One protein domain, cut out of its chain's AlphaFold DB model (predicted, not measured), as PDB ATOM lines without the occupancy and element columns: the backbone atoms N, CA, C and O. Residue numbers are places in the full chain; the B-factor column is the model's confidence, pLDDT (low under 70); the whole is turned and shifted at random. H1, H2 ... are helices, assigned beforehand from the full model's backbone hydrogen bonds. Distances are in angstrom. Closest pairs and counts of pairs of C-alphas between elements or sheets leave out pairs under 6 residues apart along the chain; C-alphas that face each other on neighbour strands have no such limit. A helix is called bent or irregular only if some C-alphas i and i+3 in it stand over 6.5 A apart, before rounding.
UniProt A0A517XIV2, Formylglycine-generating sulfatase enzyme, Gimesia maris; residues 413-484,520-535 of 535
ATOM      1  N   LEU A 413      11.264  40.895  28.113       93.31
ATOM      2  CA  LEU A 413      11.700  39.787  28.961       93.31
ATOM      3  C   LEU A 413      12.620  40.264  30.091       93.31
ATOM      4  O   LEU A 413      12.546  39.761  31.212       93.31
ATOM      5  N   VAL A 414      13.471  41.258  29.822       91.75
ATOM      6  CA  VAL A 414      14.329  41.875  30.843       91.75
ATOM      7  C   VAL A 414      13.468  42.568  31.899       91.75
ATOM      8  O   VAL A 414      13.746  42.440  33.093       91.75
ATOM      9  N   LEU A 415      12.392  43.239  31.483       93.06
ATOM     10  CA  LEU A 415      11.465  43.916  32.390       93.06
ATOM     11  C   LEU A 415      10.684  42.943  33.260       93.06
ATOM     12  O   LEU A 415      10.617  43.146  34.474       93.06
ATOM     13  N   ILE A 416      10.173  41.861  32.669       93.81
ATOM     14  CA  ILE A 416       9.539  40.775  33.417       93.81
ATOM     15  C   ILE A 416      10.505  40.242  34.468       93.81
ATOM     16  O   ILE A 416      10.177  40.228  35.647       93.81
ATOM     17  N   ARG A 417      11.733  39.895  34.076       91.38
ATOM     18  CA  ARG A 417      12.744  39.350  34.993       91.38
ATOM     19  C   ARG A 417      13.098  40.307  36.126       91.38
ATOM     20  O   ARG A 417      13.195  39.874  37.271       91.38
ATOM     21  N   ARG A 418      13.280  41.596  35.825       89.75
ATOM     22  CA  ARG A 418      13.630  42.618  36.822       89.75
ATOM     23  C   ARG A 418      12.505  42.852  37.829       89.75
ATOM     24  O   ARG A 418      12.792  43.051  39.001       89.75
ATOM     25  N   LYS A 419      11.246  42.838  37.384       90.06
ATOM     26  CA  LYS A 419      10.078  42.994  38.267       90.06
ATOM     27  C   LYS A 419       9.817  41.716  39.074       90.06
ATOM     28  O   LYS A 419       9.566  41.781  40.273       90.06
ATOM     29  N   PHE A 420       9.995  40.560  38.438       90.56
ATOM     30  CA  PHE A 420       9.812  39.252  39.056       90.56
ATOM     31  C   PHE A 420      10.839  38.957  40.155       90.56
ATOM     32  O   PHE A 420      10.479  38.369  41.174       90.56
ATOM     33  N   PHE A 421      12.107  39.354  39.982       85.50
ATOM     34  CA  PHE A 421      13.168  39.120  40.965       85.50
ATOM     35  C   PHE A 421      13.606  40.403  41.676       85.50
ATOM     36  O   PHE A 421      14.196  41.290  41.066       85.50
ATOM     37  N   ASN A 422      13.448  40.442  42.998       82.88
ATOM     38  CA  ASN A 422      14.009  41.476  43.863       82.88
ATOM     39  C   ASN A 422      15.089  40.866  44.772       82.88
ATOM     40  O   ASN A 422      14.813  39.931  45.521       82.88
ATOM     41  N   GLN A 423      16.330  41.362  44.691       81.69
ATOM     42  CA  GLN A 423      17.473  40.860  45.476       81.69
ATOM     43  C   GLN A 423      17.614  39.323  45.439       81.69
ATOM     44  O   GLN A 423      17.770  38.674  46.472       81.69
ATOM     45  N   GLN A 424      17.526  38.725  44.242       76.12
ATOM     46  CA  GLN A 424      17.601  37.266  44.032       76.12
ATOM     47  C   GLN A 424      16.457  36.460  44.686       76.12
ATOM     48  O   GLN A 424      16.536  35.240  44.822       76.12
ATOM     49  N   LYS A 425      15.369  37.117  45.093       78.75
ATOM     50  CA  LYS A 425      14.142  36.475  45.574       78.75
ATOM     51  C   LYS A 425      12.997  36.790  44.618       78.75
ATOM     52  O   LYS A 425      12.989  37.848  44.001       78.75
ATOM     53  N   ILE A 426      12.039  35.872  44.503       84.88
ATOM     54  CA  ILE A 426      10.774  36.153  43.813       84.88
ATOM     55  C   ILE A 426      10.078  37.286  44.573       84.88
ATOM     56  O   ILE A 426       9.982  37.216  45.800       84.88
ATOM     57  N   SER A 427       9.656  38.327  43.859       88.56
ATOM     58  CA  SER A 427       8.914  39.448  44.430       88.56
ATOM     59  C   SER A 427       7.569  38.972  44.978       88.56
ATOM     60  O   SER A 427       6.902  38.146  44.360       88.56
ATOM     61  N   GLU A 428       7.126  39.534  46.099       89.94
ATOM     62  CA  GLU A 428       5.787  39.268  46.650       89.94
ATOM     63  C   GLU A 428       4.675  39.726  45.690       89.94
ATOM     64  O   GLU A 428       3.595  39.148  45.672       89.94
ATOM     65  N   THR A 429       4.969  40.701  44.825       92.94
ATOM     66  CA  THR A 429       4.061  41.224  43.792       92.94
ATOM     67  C   THR A 429       4.212  40.521  42.439       92.94
ATOM     68  O   THR A 429       3.685  41.004  41.437       92.94
ATOM     69  N   ALA A 430       4.997  39.439  42.353       90.44
ATOM     70  CA  ALA A 430       5.334  38.817  41.073       90.44
ATOM     71  C   ALA A 430       4.091  38.300  40.333       90.44
ATOM     72  O   ALA A 430       3.969  38.532  39.133       90.44
ATOM     73  N   ALA A 431       3.154  37.655  41.036       92.25
ATOM     74  CA  ALA A 431       1.923  37.140  40.432       92.25
ATOM     75  C   ALA A 431       1.098  38.264  39.775       92.25
ATOM     76  O   ALA A 431       0.745  38.163  38.599       92.25
ATOM     77  N   ASP A 432       0.889  39.378  40.483       93.31
ATOM     78  CA  ASP A 432       0.139  40.538  39.978       93.31
ATOM     79  C   ASP A 432       0.826  41.188  38.769       93.31
ATOM     80  O   ASP A 432       0.175  41.572  37.795       93.31
ATOM     81  N   GLN A 433       2.158  41.277  38.798       93.12
ATOM     82  CA  GLN A 433       2.945  41.823  37.692       93.12
ATOM     83  C   GLN A 433       2.878  40.936  36.446       93.12
ATOM     84  O   GLN A 433       2.742  41.461  35.340       93.12
ATOM     85  N   ILE A 434       2.946  39.610  36.605       95.50
ATOM     86  CA  ILE A 434       2.809  38.668  35.487       95.50
ATOM     87  C   ILE A 434       1.387  38.668  34.936       95.50
ATOM     88  O   ILE A 434       1.211  38.659  33.720       95.50
ATOM     89  N   SER A 435       0.377  38.734  35.804       94.88
ATOM     90  CA  SER A 435      -1.020  38.869  35.394       94.88
ATOM     91  C   SER A 435      -1.225  40.141  34.562       94.88
ATOM     92  O   SER A 435      -1.721  40.079  33.437       94.88
ATOM     93  N   SER A 436      -0.712  41.280  35.045       94.19
ATOM     94  CA  SER A 436      -0.768  42.562  34.326       94.19
ATOM     95  C   SER A 436      -0.046  42.502  32.974       94.19
ATOM     96  O   SER A 436      -0.578  42.942  31.959       94.19
ATOM     97  N   ALA A 437       1.149  41.907  32.936       95.38
ATOM     98  CA  ALA A 437       1.893  41.694  31.697       95.38
ATOM     99  C   ALA A 437       1.164  40.760  30.721       95.38
ATOM    100  O   ALA A 437       1.223  40.971  29.517       95.38
ATOM    101  N   SER A 438       0.459  39.747  31.221       95.69
ATOM    102  CA  SER A 438      -0.297  38.804  30.389       95.69
ATOM    103  C   SER A 438      -1.509  39.459  29.739       95.69
ATOM    104  O   SER A 438      -1.862  39.093  28.622       95.69
ATOM    105  N   ILE A 439      -2.136  40.427  30.415       94.31
ATOM    106  CA  ILE A 439      -3.205  41.248  29.834       94.31
ATOM    107  C   ILE A 439      -2.631  42.090  28.692       94.31
ATOM    108  O   ILE A 439      -3.088  41.950  27.566       94.31
ATOM    109  N   LEU A 440      -1.564  42.856  28.948       94.31
ATOM    110  CA  LEU A 440      -0.915  43.676  27.917       94.31
ATOM    111  C   LEU A 440      -0.424  42.834  26.729       94.31
ATOM    112  O   LEU A 440      -0.647  43.189  25.581       94.31
ATOM    113  N   ALA A 441       0.205  41.683  26.970       95.19
ATOM    114  CA  ALA A 441       0.736  40.842  25.899       95.19
ATOM    115  C   ALA A 441      -0.346  40.357  24.916       95.19
ATOM    116  O   ALA A 441      -0.052  40.223  23.731       95.19
ATOM    117  N   LYS A 442      -1.585  40.131  25.382       93.81
ATOM    118  CA  LYS A 442      -2.718  39.747  24.517       93.81
ATOM    119  C   LYS A 442      -3.085  40.841  23.522       93.81
ATOM    120  O   LYS A 442      -3.490  40.517  22.410       93.81
ATOM    121  N   ASP A 443      -2.919  42.096  23.924       90.19
ATOM    122  CA  ASP A 443      -3.219  43.250  23.084       90.19
ATOM    123  C   ASP A 443      -2.042  43.614  22.179       90.19
ATOM    124  O   ASP A 443      -2.261  44.173  21.108       90.19
ATOM    125  N   LEU A 444      -0.807  43.298  22.596       92.88
ATOM    126  CA  LEU A 444       0.436  43.743  21.956       92.88
ATOM    127  C   LEU A 444       1.046  42.750  20.953       92.88
ATOM    128  O   LEU A 444       1.744  43.188  20.033       92.88
ATOM    129  N   ALA A 445       0.823  41.444  21.127       91.31
ATOM    130  CA  ALA A 445       1.520  40.387  20.394       91.31
ATOM    131  C   ALA A 445       0.572  39.433  19.643       91.31
ATOM    132  O   ALA A 445      -0.564  39.200  20.054       91.31
ATOM    133  N   GLU A 446       1.060  38.845  18.547       88.75
ATOM    134  CA  GLU A 446       0.352  37.793  17.805       88.75
ATOM    135  C   GLU A 446       0.186  36.529  18.657       88.75
ATOM    136  O   GLU A 446       1.044  36.229  19.482       88.75
ATOM    137  N   LYS A 447      -0.902  35.769  18.463       89.31
ATOM    138  CA  LYS A 447      -1.314  34.652  19.345       89.31
ATOM    139  C   LYS A 447      -0.250  33.564  19.555       89.31
ATOM    140  O   LYS A 447      -0.283  32.881  20.574       89.31
ATOM    141  N   ASP A 448       0.649  33.379  18.601       87.38
ATOM    142  CA  ASP A 448       1.746  32.406  18.599       87.38
ATOM    143  C   ASP A 448       3.087  32.992  19.081       87.38
ATOM    144  O   ASP A 448       4.105  32.298  19.105       87.38
ATOM    145  N   HIS A 449       3.101  34.249  19.527       89.69
ATOM    146  CA  HIS A 449       4.297  34.905  20.030       89.69
ATOM    147  C   HIS A 449       4.823  34.245  21.319       89.69
ATOM    148  O   HIS A 449       4.080  33.946  22.258       89.69
ATOM    149  N   ALA A 450       6.150  34.108  21.426       88.50
ATOM    150  CA  ALA A 450       6.840  33.438  22.539       88.50
ATOM    151  C   ALA A 450       6.630  34.089  23.927       88.50
ATOM    152  O   ALA A 450       6.974  33.502  24.957       88.50
ATOM    153  N   VAL A 451       6.046  35.289  23.977       91.44
ATOM    154  CA  VAL A 451       5.689  35.982  25.225       91.44
ATOM    155  C   VAL A 451       4.685  35.180  26.052       91.44
ATOM    156  O   VAL A 451       4.849  35.094  27.265       91.44
ATOM    157  N   PHE A 452       3.699  34.533  25.423       93.38
ATOM    158  CA  PHE A 452       2.636  33.821  26.135       93.38
ATOM    159  C   PHE A 452       3.134  32.609  26.930       93.38
ATOM    160  O   PHE A 452       2.942  32.613  28.147       93.38
ATOM    161  N   PRO A 453       3.839  31.624  26.331       89.38
ATOM    162  CA  PRO A 453       4.381  30.504  27.103       89.38
ATOM    163  C   PRO A 453       5.416  30.961  28.142       89.38
ATOM    164  O   PRO A 453       5.554  30.351  29.202       89.38
ATOM    165  N   THR A 454       6.123  32.066  27.882       88.62
ATOM    166  CA  THR A 454       7.065  32.632  28.854       88.62
ATOM    167  C   THR A 454       6.344  33.221  30.067       88.62
ATOM    168  O   THR A 454       6.743  32.965  31.203       88.62
ATOM    169  N   LEU A 455       5.280  33.997  29.859       93.62
ATOM    170  CA  LEU A 455       4.481  34.559  30.948       93.62
ATOM    171  C   LEU A 455       3.733  33.469  31.723       93.62
ATOM    172  O   LEU A 455       3.694  33.540  32.946       93.62
ATOM    173  N   GLU A 456       3.230  32.432  31.049       90.88
ATOM    174  CA  GLU A 456       2.640  31.253  31.697       90.88
ATOM    175  C   GLU A 456       3.654  30.552  32.615       90.88
ATOM    176  O   GLU A 456       3.347  30.243  33.768       90.88
ATOM    177  N   PHE A 457       4.897  30.381  32.151       88.06
ATOM    178  CA  PHE A 457       5.980  29.853  32.980       88.06
ATOM    179  C   PHE A 457       6.224  30.711  34.233       88.06
ATOM    180  O   PHE A 457       6.304  30.177  35.343       88.06
ATOM    181  N   TYR A 458       6.331  32.035  34.083       91.31
ATOM    182  CA  TYR A 458       6.536  32.925  35.228       91.31
ATOM    183  C   TYR A 458       5.323  32.953  36.169       91.31
ATOM    184  O   TYR A 458       5.517  33.031  37.382       91.31
ATOM    185  N   ALA A 459       4.097  32.834  35.654       92.50
ATOM    186  CA  ALA A 459       2.888  32.732  36.470       92.50
ATOM    187  C   ALA A 459       2.929  31.468  37.341       92.50
ATOM    188  O   ALA A 459       2.843  31.556  38.566       92.50
ATOM    189  N   ALA A 460       3.206  30.310  36.731       88.00
ATOM    190  CA  ALA A 460       3.360  29.048  37.453       88.00
ATOM    191  C   ALA A 460       4.495  29.107  38.493       88.00
ATOM    192  O   ALA A 460       4.377  28.566  39.594       88.00
ATOM    193  N   LEU A 461       5.599  29.792  38.174       86.50
ATOM    194  CA  LEU A 461       6.704  29.992  39.110       86.50
ATOM    195  C   LEU A 461       6.311  30.902  40.288       86.50
ATOM    196  O   LEU A 461       6.723  30.622  41.416       86.50
ATOM    197  N   ALA A 462       5.517  31.953  40.062       88.88
ATOM    198  CA  ALA A 462       5.032  32.845  41.121       88.88
ATOM    199  C   ALA A 462       4.099  32.125  42.107       88.88
ATOM    200  O   ALA A 462       4.186  32.354  43.311       88.88
ATOM    201  N   GLU A 463       3.262  31.216  41.606       87.75
ATOM    202  CA  GLU A 463       2.327  30.416  42.411       87.75
ATOM    203  C   GLU A 463       3.000  29.226  43.114       87.75
ATOM    204  O   GLU A 463       2.431  28.605  44.018       87.75
ATOM    205  N   SER A 464       4.230  28.890  42.719       84.62
ATOM    206  CA  SER A 464       4.917  27.713  43.233       84.62
ATOM    207  C   SER A 464       5.325  27.844  44.700       84.62
ATOM    208  O   SER A 464       6.029  28.773  45.127       84.62
ATOM    209  N   LYS A 465       4.942  26.827  45.477       78.31
ATOM    210  CA  LYS A 465       5.464  26.642  46.829       78.31
ATOM    211  C   LYS A 465       6.980  26.404  46.785       78.31
ATOM    212  O   LYS A 465       7.457  25.803  45.816       78.31
ATOM    213  N   PRO A 466       7.742  26.841  47.806       69.69
ATOM    214  CA  PRO A 466       9.194  26.677  47.852       69.69
ATOM    215  C   PRO A 466       9.670  25.257  47.521       69.69
ATOM    216  O   PRO A 466      10.613  25.104  46.748       69.69
ATOM    217  N   GLU A 467       8.969  24.237  48.020       70.44
ATOM    218  CA  GLU A 467       9.273  22.818  47.812       70.44
ATOM    219  C   GLU A 467       9.179  22.343  46.348       70.44
ATOM    220  O   GLU A 467       9.857  21.391  45.975       70.44
ATOM    221  N   ASN A 468       8.420  23.036  45.491       71.56
ATOM    222  CA  ASN A 468       8.194  22.642  44.092       71.56
ATOM    223  C   ASN A 468       9.035  23.455  43.088       71.56
ATOM    224  O   ASN A 468       9.009  23.187  41.884       71.56
ATOM    225  N   ARG A 469       9.800  24.454  43.556       67.38
ATOM    226  CA  ARG A 469      10.543  25.385  42.683       67.38
ATOM    227  C   ARG A 469      11.615  24.702  41.843       67.38
ATOM    228  O   ARG A 469      11.799  25.073  40.689       67.38
ATOM    229  N   MET A 470      12.283  23.688  42.391       58.81
ATOM    230  CA  MET A 470      13.321  22.921  41.692       58.81
ATOM    231  C   MET A 470      12.771  22.128  40.496       58.81
ATOM    232  O   MET A 470      13.405  22.094  39.444       58.81
ATOM    233  N   GLU A 471      11.576  21.543  40.619       69.69
ATOM    234  CA  GLU A 471      10.942  20.801  39.519       69.69
ATOM    235  C   GLU A 471      10.503  21.745  38.386       69.69
ATOM    236  O   GLU A 471      10.696  21.452  37.203       69.69
ATOM    237  N   ILE A 472       9.969  22.918  38.743       65.50
ATOM    238  CA  ILE A 472       9.573  23.960  37.786       65.50
ATOM    239  C   ILE A 472      10.797  24.525  37.059       65.50
ATOM    240  O   ILE A 472      10.752  24.728  35.846       65.50
ATOM    241  N   MET A 473      11.917  24.698  37.764       58.75
ATOM    242  CA  MET A 473      13.197  25.102  37.176       58.75
ATOM    243  C   MET A 473      13.672  24.132  36.094       58.75
ATOM    244  O   MET A 473      14.097  24.542  35.014       58.75
ATOM    245  N   ASP A 474      13.577  22.835  36.375       61.94
ATOM    246  CA  ASP A 474      14.005  21.786  35.458       61.94
ATOM    247  C   ASP A 474      13.089  21.700  34.222       61.94
ATOM    248  O   ASP A 474      13.525  21.383  33.111       61.94
ATOM    249  N   ARG A 475      11.802  22.050  34.367       64.81
ATOM    250  CA  ARG A 475      10.898  22.262  33.220       64.81
ATOM    251  C   ARG A 475      11.297  23.497  32.406       64.81
ATOM    252  O   ARG A 475      11.367  23.403  31.185       64.81
ATOM    253  N   ALA A 476      11.650  24.604  33.059       60.88
ATOM    254  CA  ALA A 476      12.102  25.833  32.398       60.88
ATOM    255  C   ALA A 476      13.354  25.615  31.538       60.88
ATOM    256  O   ALA A 476      13.408  26.018  30.380       60.88
ATOM    257  N   ILE A 477      14.347  24.910  32.091       57.56
ATOM    258  CA  ILE A 477      15.592  24.568  31.396       57.56
ATOM    259  C   ILE A 477      15.306  23.697  30.166       57.56
ATOM    260  O   ILE A 477      15.983  23.831  29.145       57.56
ATOM    261  N   ARG A 478      14.306  22.811  30.233       61.66
ATOM    262  CA  ARG A 478      13.885  21.994  29.085       61.66
ATOM    263  C   ARG A 478      13.219  22.830  27.991       61.66
ATOM    264  O   ARG A 478      13.568  22.641  26.832       61.66
ATOM    265  N   VAL A 479      12.353  23.781  28.350       53.12
ATOM    266  CA  VAL A 479      11.707  24.704  27.393       53.12
ATOM    267  C   VAL A 479      12.740  25.615  26.718       53.12
ATOM    268  O   VAL A 479      12.762  25.729  25.495       53.12
ATOM    269  N   ALA A 480      13.677  26.177  27.485       56.56
ATOM    270  CA  ALA A 480      14.748  27.027  26.954       56.56
ATOM    271  C   ALA A 480      15.644  26.299  25.935       56.56
ATOM    272  O   ALA A 480      16.088  26.879  24.948       56.56
ATOM    273  N   LYS A 481      15.889  24.999  26.149       58.84
ATOM    274  CA  LYS A 481      16.650  24.156  25.212       58.84
ATOM    275  C   LYS A 481      15.891  23.849  23.917       58.84
ATOM    276  O   LYS A 481      16.527  23.503  22.925       58.84
ATOM    277  N   GLN A 482      14.563  23.962  23.912       53.75
ATOM    278  CA  GLN A 482      13.733  23.758  22.720       53.75
ATOM    279  C   GLN A 482      13.630  25.035  21.868       53.75
ATOM    280  O   GLN A 482      13.636  24.942  20.643       53.75
ATOM    281  N   GLY A 483      13.615  26.221  22.490       46.69
ATOM    282  CA  GLY A 483      13.531  27.513  21.791       46.69
ATOM    283  C   GLY A 483      14.805  27.936  21.043       46.69
ATOM    284  O   GLY A 483      14.733  28.677  20.066       46.69
ATOM    285  N   SER A 484      15.978  27.421  21.428       47.00
ATOM    286  CA  SER A 484      17.271  27.770  20.814       47.00
ATOM    287  C   SER A 484      17.526  27.186  19.412       47.00
ATOM    288  O   SER A 484      18.622  27.349  18.880       47.00
ATOM    289  N   ASP A 520      21.940  33.765  25.845       54.31
ATOM    290  CA  ASP A 520      21.738  34.538  27.078       54.31
ATOM    291  C   ASP A 520      20.682  33.894  27.986       54.31
ATOM    292  O   ASP A 520      20.728  33.980  29.212       54.31
ATOM    293  N   GLU A 521      19.744  33.190  27.363       55.25
ATOM    294  CA  GLU A 521      18.700  32.418  28.001       55.25
ATOM    295  C   GLU A 521      19.243  31.210  28.778       55.25
ATOM    296  O   GLU A 521      18.908  31.036  29.948       55.25
ATOM    297  N   LEU A 522      20.163  30.435  28.195       53.22
ATOM    298  CA  LEU A 522      20.823  29.323  28.880       53.22
ATOM    299  C   LEU A 522      21.653  29.813  30.076       53.22
ATOM    300  O   LEU A 522      21.615  29.205  31.146       53.22
ATOM    301  N   LEU A 523      22.388  30.918  29.913       58.97
ATOM    302  CA  LEU A 523      23.202  31.493  30.989       58.97
ATOM    303  C   LEU A 523      22.323  32.044  32.124       58.97
ATOM    304  O   LEU A 523      22.638  31.865  33.305       58.97
ATOM    305  N   TYR A 524      21.192  32.662  31.775       63.59
ATOM    306  CA  TYR A 524      20.185  33.098  32.735       63.59
ATOM    307  C   TYR A 524      19.611  31.917  33.521       63.59
ATOM    308  O   TYR A 524      19.645  31.952  34.747       63.59
ATOM    309  N   PHE A 525      19.154  30.854  32.852       60.12
ATOM    310  CA  PHE A 525      18.589  29.690  33.538       60.12
ATOM    311  C   PHE A 525      19.618  28.962  34.418       60.12
ATOM    312  O   PHE A 525      19.272  28.546  35.519       60.12
ATOM    313  N   GLN A 526      20.893  28.903  34.013       54.09
ATOM    314  CA  GLN A 526      21.992  28.390  34.852       54.09
ATOM    315  C   GLN A 526      22.239  29.261  36.100       54.09
ATOM    316  O   GLN A 526      22.484  28.756  37.199       54.09
ATOM    317  N   THR A 527      22.142  30.585  35.956       54.44
ATOM    318  CA  THR A 527      22.261  31.521  37.087       54.44
ATOM    319  C   THR A 527      21.069  31.383  38.034       54.44
ATOM    320  O   THR A 527      21.238  31.341  39.252       54.44
ATOM    321  N   LEU A 528      19.866  31.252  37.474       52.47
ATOM    322  CA  LEU A 528      18.631  31.042  38.216       52.47
ATOM    323  C   LEU A 528      18.699  29.744  39.032       52.47
ATOM    324  O   LEU A 528      18.394  29.745  40.222       52.47
ATOM    325  N   GLU A 529      19.148  28.654  38.406       52.91
ATOM    326  CA  GLU A 529      19.368  27.353  39.042       52.91
ATOM    327  C   GLU A 529      20.311  27.473  40.248       52.91
ATOM    328  O   GLU A 529      20.030  26.930  41.314       52.91
ATOM    329  N   THR A 530      21.390  28.245  40.114       54.28
ATOM    330  CA  THR A 530      22.356  28.479  41.197       54.28
ATOM    331  C   THR A 530      21.735  29.246  42.372       54.28
ATOM    332  O   THR A 530      21.987  28.905  43.525       54.28
ATOM    333  N   VAL A 531      20.896  30.252  42.098       49.81
ATOM    334  CA  VAL A 531      20.192  31.055  43.120       49.81
ATOM    335  C   VAL A 531      19.118  30.251  43.854       49.81
ATOM    336  O   VAL A 531      18.903  30.451  45.047       49.81
ATOM    337  N   VAL A 532      18.425  29.347  43.159       50.03
ATOM    338  CA  VAL A 532      17.412  28.489  43.791       50.03
ATOM    339  C   VAL A 532      18.048  27.371  44.607       50.03
ATOM    340  O   VAL A 532      17.509  27.037  45.652       50.03
ATOM    341  N   LYS A 533      19.204  26.843  44.185       51.47
ATOM    342  CA  LYS A 533      19.955  25.819  44.930       51.47
ATOM    343  C   LYS A 533      20.717  26.349  46.152       51.47
ATOM    344  O   LYS A 533      21.160  25.545  46.965       51.47
ATOM    345  N   SER A 534      20.948  27.661  46.259       43.38
ATOM    346  CA  SER A 534      21.698  28.272  47.372       43.38
ATOM    347  C   SER A 534      20.832  28.649  48.584       43.38
ATOM    348  O   SER A 534      21.333  29.247  49.538       43.38
ATOM    349  N   LYS A 535      19.550  28.279  48.554       42.34
ATOM    350  CA  LYS A 535      18.620  28.259  49.686       42.34
ATOM    351  C   LYS A 535      18.188  26.828  49.954       42.34
ATOM    352  O   LYS A 535      17.846  26.568  51.126       42.34
TER     353      LYS A 535
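AT A GLANCE: This is residues 413 to 484 and 520 to 535 of the 535 residues of the protein "Formylglycine-generating sulfatase enzyme" of Gimesia maris (UniProt A0A517XIV2). Five helices run nearly side by side, each the opposite way to the one before, in a curved array like an open C: H1, H2 and H3 form a triangle, H4 and H5 continue the curve, and a gap is left between H5 and H1. Residues 443 to 448, of which 443 and 444 belong to H2, stick out at one end. The printed part has 88 residues with five named helices, H1 to H5 in chain order, and no named strand; the class is all helix. The whole is compact, with a radius of gyration of the C-alphas of 12.7 A and spans of 38 by 30 by 20 A.

HOW THE PARTS SIT: H1, residues 413 to 420, touches H2, residues 430 to 444, closest at the C-alphas of Phe 420 and Ala 430, 4.9 A apart. The two form a helical hairpin, at a shallow tilt of 29 degrees. H2 and H3, residues 451 to 463, are a second hairpin; they touch at a shallow tilt of 16 degrees, with the C-alphas of Ala 431 and Ala 462 closest, at 5.3 A. H1 and H3 are near each other. H3 and H4, residues 466 to 483, form a third hairpin but only just touch, with 3 pairs of C-alphas within 8 A, through residues 457 to 461 of H3 and 469 to 476 of H4; Leu 461 and Ile 472 have the closest C-alphas, at 6.8 A. H4 touches H5, residues 520 to 533, opposite ways at a shallow tilt of 15 degrees; the closest C-alphas are those of Ile 477 and Phe 525, 6.3 A apart. H1 and H5 are apart. In H1, H3 and H5 every O i to N i+4 pair is within hydrogen-bond range; in H2 it is 10 of 11 and in H4 12 of 14.

IN THESE COORDINATES: H1 begins at C-alpha 413 (11.700, 39.787, 28.961) and is 10.3 A long. H2 is 20.3 A and H3 18.4 A long. H4, the longest at 26.4 A, is irregular: C-alphas 467 and 470 are 7.3 A apart. H5 is 19.9 A long and ends at C-alpha 533 (19.955, 25.819, 44.930). Residues 421 to 422 pair antiparallel with residues 425 to 426.

THE WHOLE: The C-alphas farthest apart are those of Glu 446 and Lys 535, 38.0 A. Residues 485 to 519 are not printed, and C-alphas 484 and 520 are 10.2 A apart across the cut. Of the links that are printed whole, H3 to H4 is tight and the other two are short. The mean pLDDT of the printed part is 77.0; residue 466, residues 469 to 484 and residues 520 to 535 are under 70.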